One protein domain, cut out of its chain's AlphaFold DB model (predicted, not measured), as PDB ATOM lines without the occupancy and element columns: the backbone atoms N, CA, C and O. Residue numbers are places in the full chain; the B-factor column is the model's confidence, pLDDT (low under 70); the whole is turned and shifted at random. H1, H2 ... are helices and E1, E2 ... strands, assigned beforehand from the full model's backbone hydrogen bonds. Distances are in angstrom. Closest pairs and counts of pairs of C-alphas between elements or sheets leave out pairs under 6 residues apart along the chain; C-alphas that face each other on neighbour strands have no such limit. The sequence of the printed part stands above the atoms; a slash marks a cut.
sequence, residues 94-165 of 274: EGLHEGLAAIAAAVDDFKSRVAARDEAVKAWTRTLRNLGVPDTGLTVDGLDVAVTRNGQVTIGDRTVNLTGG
ATOM      1  N   GLU A  94     139.225 180.857 112.401       74.19
ATOM      2  CA  GLU A  94     139.785 179.650 111.809       74.19
ATOM      3  C   GLU A  94     139.082 178.392 112.335       74.19
ATOM      4  O   GLU A  94     138.608 177.595 111.530       74.19
ATOM      5  N   GLY A  95     138.908 178.247 113.653       71.38
ATOM      6  CA  GLY A  95     138.208 177.105 114.247       71.38
ATOM      7  C   GLY A  95     136.734 177.025 113.841       71.38
ATOM      8  O   GLY A  95     136.222 175.942 113.550       71.38
ATOM      9  N   LEU A  96     136.047 178.170 113.729       72.50
ATOM     10  CA  LEU A  96     134.688 178.225 113.175       72.50
ATOM     11  C   LEU A  96     134.652 177.814 111.698       72.50
ATOM     12  O   LEU A  96     133.743 177.090 111.283       72.50
ATOM     13  N   HIS A  97     135.630 178.246 110.903       74.38
ATOM     14  CA  HIS A  97     135.737 177.873 109.495       74.38
ATOM     15  C   HIS A  97     136.001 176.371 109.326       74.38
ATOM     16  O   HIS A  97     135.328 175.714 108.531       74.38
ATOM     17  N   GLU A  98     136.927 175.810 110.107       73.50
ATOM     18  CA  GLU A  98     137.230 174.377 110.124       73.50
ATOM     19  C   GLU A  98     136.018 173.549 110.564       73.50
ATOM     20  O   GLU A  98     135.675 172.554 109.919       73.50
ATOM     21  N   GLY A  99     135.308 173.990 111.606       71.75
ATOM     22  CA  GLY A  99     134.077 173.350 112.065       71.75
ATOM     23  C   GLY A  99     132.981 173.343 110.996       71.75
ATOM     24  O   GLY A  99     132.373 172.303 110.734       71.75
ATOM     25  N   LEU A 100     132.756 174.475 110.322       76.69
ATOM     26  CA  LEU A 100     131.797 174.573 109.218       76.69
ATOM     27  C   LEU A 100     132.196 173.688 108.029       76.69
ATOM     28  O   LEU A 100     131.333 173.023 107.451       76.69
ATOM     29  N   ALA A 101     133.485 173.630 107.690       74.56
ATOM     30  CA  ALA A 101     133.994 172.760 106.634       74.56
ATOM     31  C   ALA A 101     133.783 171.272 106.970       74.56
ATOM     32  O   ALA A 101     133.336 170.502 106.116       74.56
ATOM     33  N   ALA A 102     134.028 170.869 108.221       74.00
ATOM     34  CA  ALA A 102     133.791 169.504 108.684       74.00
ATOM     35  C   ALA A 102     132.301 169.122 108.626       74.00
ATOM     36  O   ALA A 102     131.960 168.021 108.186       74.00
ATOM     37  N   ILE A 103     131.401 170.037 109.010       77.12
ATOM     38  CA  ILE A 103     129.947 169.829 108.906       77.12
ATOM     39  C   ILE A 103     129.527 169.671 107.441       77.12
ATOM     40  O   ILE A 103     128.771 168.751 107.122       77.12
ATOM     41  N   ALA A 104     130.023 170.529 106.548       71.88
ATOM     42  CA  ALA A 104     129.720 170.443 105.122       71.88
ATOM     43  C   ALA A 104     130.153 169.087 104.538       71.88
ATOM     44  O   ALA A 104     129.351 168.405 103.901       71.88
ATOM     45  N   ALA A 105     131.375 168.641 104.851       75.06
ATOM     46  CA  ALA A 105     131.883 167.342 104.419       75.06
ATOM     47  C   ALA A 105     131.042 166.168 104.956       75.06
ATOM     48  O   ALA A 105     130.745 165.229 104.218       75.06
ATOM     49  N   ALA A 106     130.612 166.224 106.220       75.56
ATOM     50  CA  ALA A 106     129.757 165.195 106.811       75.56
ATOM     51  C   ALA A 106     128.373 165.123 106.135       75.56
ATOM     52  O   ALA A 106     127.847 164.031 105.907       75.56
ATOM     53  N   VAL A 107     127.790 166.274 105.779       78.12
ATOM     54  CA  VAL A 107     126.522 166.341 105.032       78.12
ATOM     55  C   VAL A 107     126.679 165.736 103.636       78.12
ATOM     56  O   VAL A 107     125.796 165.000 103.188       78.12
ATOM     57  N   ASP A 108     127.792 166.002 102.958       80.19
ATOM     58  CA  ASP A 108     128.054 165.449 101.630       80.19
ATOM     59  C   ASP A 108     128.291 163.929 101.668       80.19
ATOM     60  O   ASP A 108     127.711 163.204 100.851       80.19
ATOM     61  N   ASP A 109     129.031 163.412 102.660       82.56
ATOM     62  CA  ASP A 109     129.184 161.961 102.862       82.56
ATOM     63  C   ASP A 109     127.822 161.294 103.090       82.56
ATOM     64  O   ASP A 109     127.486 160.306 102.429       82.56
ATOM     65  N   PHE A 110     126.981 161.874 103.951       82.69
ATOM     66  CA  PHE A 110     125.635 161.367 104.200       82.69
ATOM     67  C   PHE A 110     124.784 161.312 102.923       82.69
ATOM     68  O   PHE A 110     124.185 160.274 102.622       82.69
ATOM     69  N   LYS A 111     124.769 162.394 102.131       81.12
ATOM     70  CA  LYS A 111     124.060 162.446 100.842       81.12
ATOM     71  C   LYS A 111     124.530 161.349  99.891       81.12
ATOM     72  O   LYS A 111     123.695 160.683  99.275       81.12
ATOM     73  N   SER A 112     125.840 161.126  99.807       84.19
ATOM     74  CA  SER A 112     126.412 160.096  98.937       84.19
ATOM     75  C   SER A 112     125.955 158.682  99.331       84.19
ATOM     76  O   SER A 112     125.542 157.899  98.472       84.19
ATOM     77  N   ARG A 113     125.920 158.373 100.635       84.56
ATOM     78  CA  ARG A 113     125.461 157.075 101.156       84.56
ATOM     79  C   ARG A 113     123.979 156.843 100.901       84.56
ATOM     80  O   ARG A 113     123.588 155.734 100.538       84.56
ATOM     81  N   VAL A 114     123.150 157.876 101.067       83.12
ATOM     82  CA  VAL A 114     121.711 157.789 100.775       83.12
ATOM     83  C   VAL A 114     121.482 157.529  99.287       83.12
ATOM     84  O   VAL A 114     120.710 156.633  98.950       83.12
ATOM     85  N   ALA A 115     122.193 158.234  98.404       83.44
ATOM     86  CA  ALA A 115     122.112 158.007  96.963       83.44
ATOM     87  C   ALA A 115     122.544 156.582  96.577       83.44
ATOM     88  O   ALA A 115     121.846 155.914  95.813       83.44
ATOM     89  N   ALA A 116     123.644 156.081  97.149       85.38
ATOM     90  CA  ALA A 116     124.099 154.710  96.930       85.38
ATOM     91  C   ALA A 116     123.063 153.672  97.401       85.38
ATOM     92  O   ALA A 116     122.805 152.692  96.698       85.38
ATOM     93  N   ARG A 117     122.420 153.903  98.557       85.19
ATOM     94  CA  ARG A 117     121.325 153.050  99.044       85.19
ATOM     95  C   ARG A 117     120.143 153.052  98.079       85.19
ATOM     96  O   ARG A 117     119.643 151.986  97.736       85.19
ATOM     97  N   ASP A 118     119.697 154.229  97.650       84.94
ATOM     98  CA  ASP A 118     118.554 154.363  96.747       84.94
ATOM     99  C   ASP A 118     118.838 153.691  95.391       84.94
ATOM    100  O   ASP A 118     117.967 153.008  94.850       84.94
ATOM    101  N   GLU A 119     120.062 153.789  94.862       85.88
ATOM    102  CA  GLU A 119     120.456 153.043  93.661       85.88
ATOM    103  C   GLU A 119     120.473 151.526  93.878       85.88
ATOM    104  O   GLU A 119     120.002 150.787  93.010       85.88
ATOM    105  N   ALA A 120     120.925 151.044  95.039       85.50
ATOM    106  CA  ALA A 120     120.856 149.623  95.379       85.50
ATOM    107  C   ALA A 120     119.402 149.121  95.448       85.50
ATOM    108  O   ALA A 120     119.094 148.063  94.897       85.50
ATOM    109  N   VAL A 121     118.490 149.898  96.047       84.50
ATOM    110  CA  VAL A 121     117.051 149.578  96.084       84.50
ATOM    111  C   VAL A 121     116.479 149.527  94.668       84.50
ATOM    112  O   VAL A 121     115.860 148.530  94.303       84.50
ATOM    113  N   LYS A 122     116.751 150.533  93.821       84.88
ATOM    114  CA  LYS A 122     116.307 150.529  92.414       84.88
ATOM    115  C   LYS A 122     116.847 149.327  91.641       84.88
ATOM    116  O   LYS A 122     116.113 148.733  90.852       84.88
ATOM    117  N   ALA A 123     118.125 148.994  91.819       85.75
ATOM    118  CA  ALA A 123     118.748 147.849  91.167       85.75
ATOM    119  C   ALA A 123     118.076 146.543  91.600       85.75
ATOM    120  O   ALA A 123     117.718 145.727  90.754       85.75
ATOM    121  N   TRP A 124     117.821 146.382  92.897       85.38
ATOM    122  CA  TRP A 124     117.123 145.218  93.423       85.38
ATOM    123  C   TRP A 124     115.680 145.117  92.906       85.38
ATOM    124  O   TRP A 124     115.285 144.057  92.422       85.38
ATOM    125  N   THR A 125     114.923 146.221  92.881       84.94
ATOM    126  CA  THR A 125     113.587 146.275  92.263       84.94
ATOM    127  C   THR A 125     113.616 145.842  90.794       84.94
ATOM    128  O   THR A 125     112.758 145.072  90.362       84.94
ATOM    129  N   ARG A 126     114.608 146.304  90.015       85.62
ATOM    130  CA  ARG A 126     114.796 145.879  88.616       85.62
ATOM    131  C   ARG A 126     115.056 144.376  88.515       85.62
ATOM    132  O   ARG A 126     114.446 143.723  87.675       85.62
ATOM    133  N   THR A 127     115.906 143.823  89.380       86.69
ATOM    134  CA  THR A 127     116.181 142.380  89.425       86.69
ATOM    135  C   THR A 127     114.916 141.573  89.703       86.69
ATOM    136  O   THR A 127     114.641 140.628  88.971       86.69
ATOM    137  N   LEU A 128     114.108 141.962  90.696       84.12
ATOM    138  CA  LEU A 128     112.852 141.268  91.013       84.12
ATOM    139  C   LEU A 128     111.881 141.268  89.824       84.12
ATOM    140  O   LEU A 128     111.332 140.224  89.476       84.12
ATOM    141  N   ARG A 129     111.728 142.411  89.141       83.25
ATOM    142  CA  ARG A 129     110.886 142.504  87.938       83.25
ATOM    143  C   ARG A 129     111.410 141.650  86.784       83.25
ATOM    144  O   ARG A 129     110.620 140.988  86.120       83.25
ATOM    145  N   ASN A 130     112.726 141.615  86.567       87.19
ATOM    146  CA  ASN A 130     113.343 140.772  85.535       87.19
ATOM    147  C   ASN A 130     113.160 139.271  85.808       87.19
ATOM    148  O   ASN A 130     113.130 138.480  84.870       87.19
ATOM    149  N   LEU A 131     113.020 138.881  87.079       86.31
ATOM    150  CA  LEU A 131     112.699 137.513  87.491       86.31
ATOM    151  C   LEU A 131     111.197 137.188  87.400       86.31
ATOM    152  O   LEU A 131     110.801 136.069  87.713       86.31
ATOM    153  N   GLY A 132     110.358 138.137  86.971       82.88
ATOM    154  CA  GLY A 132     108.918 137.937  86.813       82.88
ATOM    155  C   GLY A 132     108.127 137.984  88.120       82.88
ATOM    156  O   GLY A 132     106.986 137.527  88.142       82.88
ATOM    157  N   VAL A 133     108.700 138.529  89.200       80.31
ATOM    158  CA  VAL A 133     107.959 138.762  90.449       80.31
ATOM    159  C   VAL A 133     106.820 139.750  90.163       80.31
ATOM    160  O   VAL A 133     107.100 140.864  89.707       80.31
ATOM    161  N   PRO A 134     105.550 139.368  90.393       75.44
ATOM    162  CA  PRO A 134     104.422 140.255  90.160       75.44
ATOM    163  C   PRO A 134     104.400 141.387  91.195       75.44
ATOM    164  O   PRO A 134     104.856 141.225  92.326       75.44
ATOM    165  N   ASP A 135     103.837 142.536  90.814       75.69
ATOM    166  CA  ASP A 135     103.739 143.708  91.694       75.69
ATOM    167  C   ASP A 135     102.909 143.414  92.967       75.69
ATOM    168  O   ASP A 135     103.120 144.053  93.999       75.69
ATOM    169  N   THR A 136     102.001 142.428  92.919       77.44
ATOM    170  CA  THR A 136     101.207 141.924  94.052       77.44
ATOM    171  C   THR A 136     100.924 140.421  93.930       77.44
ATOM    172  O   THR A 136     100.994 139.847  92.843       77.44
ATOM    173  N   GLY A 137     100.556 139.780  95.046       74.06
ATOM    174  CA  GLY A 137     100.021 138.411  95.061       74.06
ATOM    175  C   GLY A 137     101.060 137.285  95.060       74.06
ATOM    176  O   GLY A 137     100.675 136.122  94.955       74.06
ATOM    177  N   LEU A 138     102.356 137.598  95.188       82.50
ATOM    178  CA  LEU A 138     103.399 136.600  95.428       82.50
ATOM    179  C   LEU A 138     103.553 136.356  96.931       82.50
ATOM    180  O   LEU A 138     103.741 137.299  97.692       82.50
ATOM    181  N   THR A 139     103.563 135.088  97.337       82.50
ATOM    182  CA  THR A 139     103.943 134.668  98.691       82.50
ATOM    183  C   THR A 139     105.208 133.817  98.651       82.50
ATOM    184  O   THR A 139     105.329 132.908  97.829       82.50
ATOM    185  N   VAL A 140     106.158 134.104  99.541       78.50
ATOM    186  CA  VAL A 140     107.388 133.319  99.741       78.50
ATOM    187  C   VAL A 140     107.475 132.972 101.220       78.50
ATOM    188  O   VAL A 140     107.438 133.868 102.057       78.50
ATOM    189  N   ASP A 141     107.527 131.681 101.554       87.06
ATOM    190  CA  ASP A 141     107.538 131.189 102.943       87.06
ATOM    191  C   ASP A 141     106.392 131.749 103.814       87.06
ATOM    192  O   ASP A 141     106.546 132.005 105.006       87.06
ATOM    193  N   GLY A 142     105.220 131.965 103.205       83.56
ATOM    194  CA  GLY A 142     104.046 132.538 103.874       83.56
ATOM    195  C   GLY A 142     104.095 134.057 104.075       83.56
ATOM    196  O   GLY A 142     103.186 134.606 104.692       83.56
ATOM    197  N   LEU A 143     105.119 134.741 103.555       84.12
ATOM    198  CA  LEU A 143     105.232 136.197 103.572       84.12
ATOM    199  C   LEU A 143     104.806 136.780 102.226       84.12
ATOM    200  O   LEU A 143     105.318 136.376 101.181       84.12
ATOM    201  N   ASP A 144     103.913 137.766 102.264       83.75
ATOM    202  CA  ASP A 144     103.536 138.527 101.076       83.75
ATOM    203  C   ASP A 144     104.717 139.364 100.585       83.75
ATOM    204  O   ASP A 144     105.339 140.113 101.346       83.75
ATOM    205  N   VAL A 145     105.000 139.249  99.292       81.44
ATOM    206  CA  VAL A 145     105.988 140.048  98.577       81.44
ATOM    207  C   VAL A 145     105.250 140.937  97.587       81.44
ATOM    208  O   VAL A 145     104.509 140.452  96.730       81.44
ATOM    209  N   ALA A 146     105.465 142.247  97.690       82.12
ATOM    210  CA  ALA A 146     104.915 143.207  96.742       82.12
ATOM    211  C   ALA A 146     105.956 144.250  96.340       82.12
ATOM    212  O   ALA A 146     106.800 144.680  97.133       82.12
ATOM    213  N   VAL A 147     105.877 144.659  95.077       81.06
ATOM    214  CA  VAL A 147     106.723 145.690  94.485       81.06
ATOM    215  C   VAL A 147     105.798 146.753  93.924       81.06
ATOM    216  O   VAL A 147     105.095 146.548  92.942       81.06
ATOM    217  N   THR A 148     105.780 147.920  94.550       76.31
ATOM    218  CA  THR A 148     104.934 149.016  94.075       76.31
ATOM    219  C   THR A 148     105.514 149.652  92.811       76.31
ATOM    220  O   THR A 148     106.709 149.564  92.503       76.31
ATOM    221  N   ARG A 149     104.674 150.411  92.100       68.00
ATOM    222  CA  ARG A 149     105.089 151.194  90.925       68.00
ATOM    223  C   ARG A 149     106.227 152.177  91.223       68.00
ATOM    224  O   ARG A 149     107.033 152.446  90.335       68.00
ATOM    225  N   ASN A 150     106.314 152.644  92.468       70.62
ATOM    226  CA  ASN A 150     107.226 153.694  92.919       70.62
ATOM    227  C   ASN A 150     108.573 153.143  93.427       70.62
ATOM    228  O   ASN A 150     109.399 153.908  93.916       70.62
ATOM    229  N   GLY A 151     108.802 151.828  93.332       71.00
ATOM    230  CA  GLY A 151     110.046 151.190  93.781       71.00
ATOM    231  C   GLY A 151     110.102 150.884  95.279       71.00
ATOM    232  O   GLY A 151     111.156 150.509  95.780       71.00
ATOM    233  N   GLN A 152     108.981 151.016  95.991       80.00
ATOM    234  CA  GLN A 152     108.826 150.458  97.334       80.00
ATOM    235  C   GLN A 152     108.667 148.940  97.245       80.00
ATOM    236  O   GLN A 152     107.868 148.455  96.439       80.00
ATOM    237  N   VAL A 153     109.402 148.222  98.091       80.31
ATOM    238  CA  VAL A 153     109.348 146.766  98.215       80.31
ATOM    239  C   VAL A 153     108.895 146.397  99.618       80.31
ATOM    240  O   VAL A 153     109.441 146.898 100.602       80.31
ATOM    241  N   THR A 154     107.916 145.507  99.709       82.06
ATOM    242  CA  THR A 154     107.415 144.969 100.975       82.06
ATOM    243  C   THR A 154     107.580 143.457 101.016       82.06
ATOM    244  O   THR A 154     107.248 142.786 100.041       82.06
ATOM    245  N   ILE A 155     108.096 142.938 102.131       82.62
ATOM    246  CA  ILE A 155     108.207 141.504 102.429       82.62
ATOM    247  C   ILE A 155     107.663 141.290 103.842       82.62
ATOM    248  O   ILE A 155     108.319 141.663 104.819       82.62
ATOM    249  N   GLY A 156     106.467 140.714 103.956       82.56
ATOM    250  CA  GLY A 156     105.759 140.618 105.233       82.56
ATOM    251  C   GLY A 156     105.497 142.003 105.835       82.56
ATOM    252  O   GLY A 156     104.867 142.851 105.209       82.56
ATOM    253  N   ASP A 157     106.013 142.247 107.040       81.81
ATOM    254  CA  ASP A 157     105.925 143.529 107.756       81.81
ATOM    255  C   ASP A 157     107.050 144.517 107.396       81.81
ATOM    256  O   ASP A 157     107.016 145.690 107.782       81.81
ATOM    257  N   ARG A 158     108.059 144.076 106.637       76.38
ATOM    258  CA  ARG A 158     109.214 144.904 106.284       76.38
ATOM    259  C   ARG A 158     108.955 145.674 105.011       76.38
ATOM    260  O   ARG A 158     108.640 145.100 103.975       76.38
ATOM    261  N   THR A 159     109.183 146.977 105.085       78.44
ATOM    262  CA  THR A 159     109.045 147.896 103.959       78.44
ATOM    263  C   THR A 159     110.375 148.586 103.684       78.44
ATOM    264  O   THR A 159     110.953 149.205 104.576       78.44
ATOM    265  N   VAL A 160     110.843 148.512 102.441       79.75
ATOM    266  CA  VAL A 160     112.009 149.247 101.947       79.75
ATOM    267  C   VAL A 160     111.543 150.208 100.863       79.75
ATOM    268  O   VAL A 160     111.077 149.788  99.808       79.75
ATOM    269  N   ASN A 161     111.690 151.505 101.121       77.75
ATOM    270  CA  ASN A 161     111.295 152.571 100.198       77.75
ATOM    271  C   ASN A 161     112.524 153.298  99.674       77.75
ATOM    272  O   ASN A 161     113.568 153.283 100.323       77.75
ATOM    273  N   LEU A 162     112.389 153.979  98.537       73.88
ATOM    274  CA  LEU A 162     113.315 155.044  98.164       73.88
ATOM    275  C   LEU A 162     113.072 156.234  99.081       73.88
ATOM    276  O   LEU A 162     111.923 156.556  99.384       73.88
ATOM    277  N   THR A 163     114.138 156.885  99.533       70.50
ATOM    278  CA  THR A 163     113.964 158.056 100.403       70.50
ATOM    279  C   THR A 163     113.582 159.290  99.591       70.50
ATOM    280  O   THR A 163     112.936 160.189 100.117       70.50
ATOM    281  N   GLY A 164     113.946 159.338  98.304       63.09
ATOM    282  CA  GLY A 164     113.563 160.426  97.395       63.09
ATOM    283  C   GLY A 164     114.307 161.746  97.638       63.09
ATOM    284  O   GLY A 164     114.191 162.655  96.822       63.09
ATOM    285  N   GLY A 165     115.098 161.840  98.714       60.47
ATOM    286  CA  GLY A 165     115.938 162.982  99.066       60.47
ATOM    287  C   GLY A 165     116.419 162.918 100.520       60.47
ATOM    288  O   GLY A 165     115.805 162.273 101.365       60.47
TER     289      GLY A 165
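AT A GLANCE: This is residues 94 to 165 of the 274 residues of the protein "OmpH family outer membrane protein" of Curtobacterium flaccumfaciens (UniProt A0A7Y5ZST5). One long straight helix, H1, makes the length of this model, and a small twisted sheet of four short strands, E1 to E4, packs on the part of H1 near its last residues, like a small head on a long arm. Residues 94 to 110 of H1 stick out free as that arm. The printed part has 72 residues, with one named helix followed by four named strands, H1 E1 E2 E3 E4; the sheet runs E1, E2, E3, E4, all antiparallel, and the class is mixed, helices and strands. The whole is extended, with a radius of gyration of the C-alphas of 18.0 A and spans of 60 by 23 by 17 A.

HOW THE PARTS SIT: Start at H1, residues 94 to 130, where every O i to N i+4 pair is within hydrogen-bond range. A short link leads to E1, residues 138 to 140, an edge strand. E1 forms a hairpin with E2, residues 143 to 147, at 135 degrees between their directions; look for N 145 and O 138, 2.8 A apart. E2 forms a hairpin with E3, residues 153 to 155, at 175 degrees, with N 154 and O 146 at 2.9 A. The pairing of E2 is staggered: its residues 143 to 145 pair with E1 and its residues 145 to 147 with E3. E3 forms a hairpin with E4, residues 158 to 160, the other edge strand, at 164 degrees, with N 160 and O 153 at 2.8 A. The four strands are a meander, each the antiparallel neighbour of the one before. E1 is apart from E3 and from E4. H1 is on the sheet, with 12 pairs of C-alphas within 10 A, made by its residues 118 to 129; helix and sheet make two layers. The closest C-alphas of H1 and E2 are those of Thr 125 and Val 147, 7.2 A apart; those of H1 and E4 are Val 121 and Val 160, at 7.7 A.

IN THESE COORDINATES: Find C-alpha 94 at (139.785, 179.650, 111.809); from there H1 runs 53.9 A to C-alpha 130 at (113.343, 140.772, 85.535). E1 spans 6.7 A, E2 13.2 A, E3 6.8 A and E4 6.7 A, ending at C-alpha 160 at (112.009, 149.247, 101.947).

THE WHOLE: The C-alphas farthest apart are those of Glu 94 and Gly 137, at 59.7 A. Without residues 94 to 110, the body spans 36 by 24 by 17 A. The printed part has no cut, and no link is long. The mean pLDDT of the printed part is 79.4; look for values under 70 at residues 149, 164 and 165.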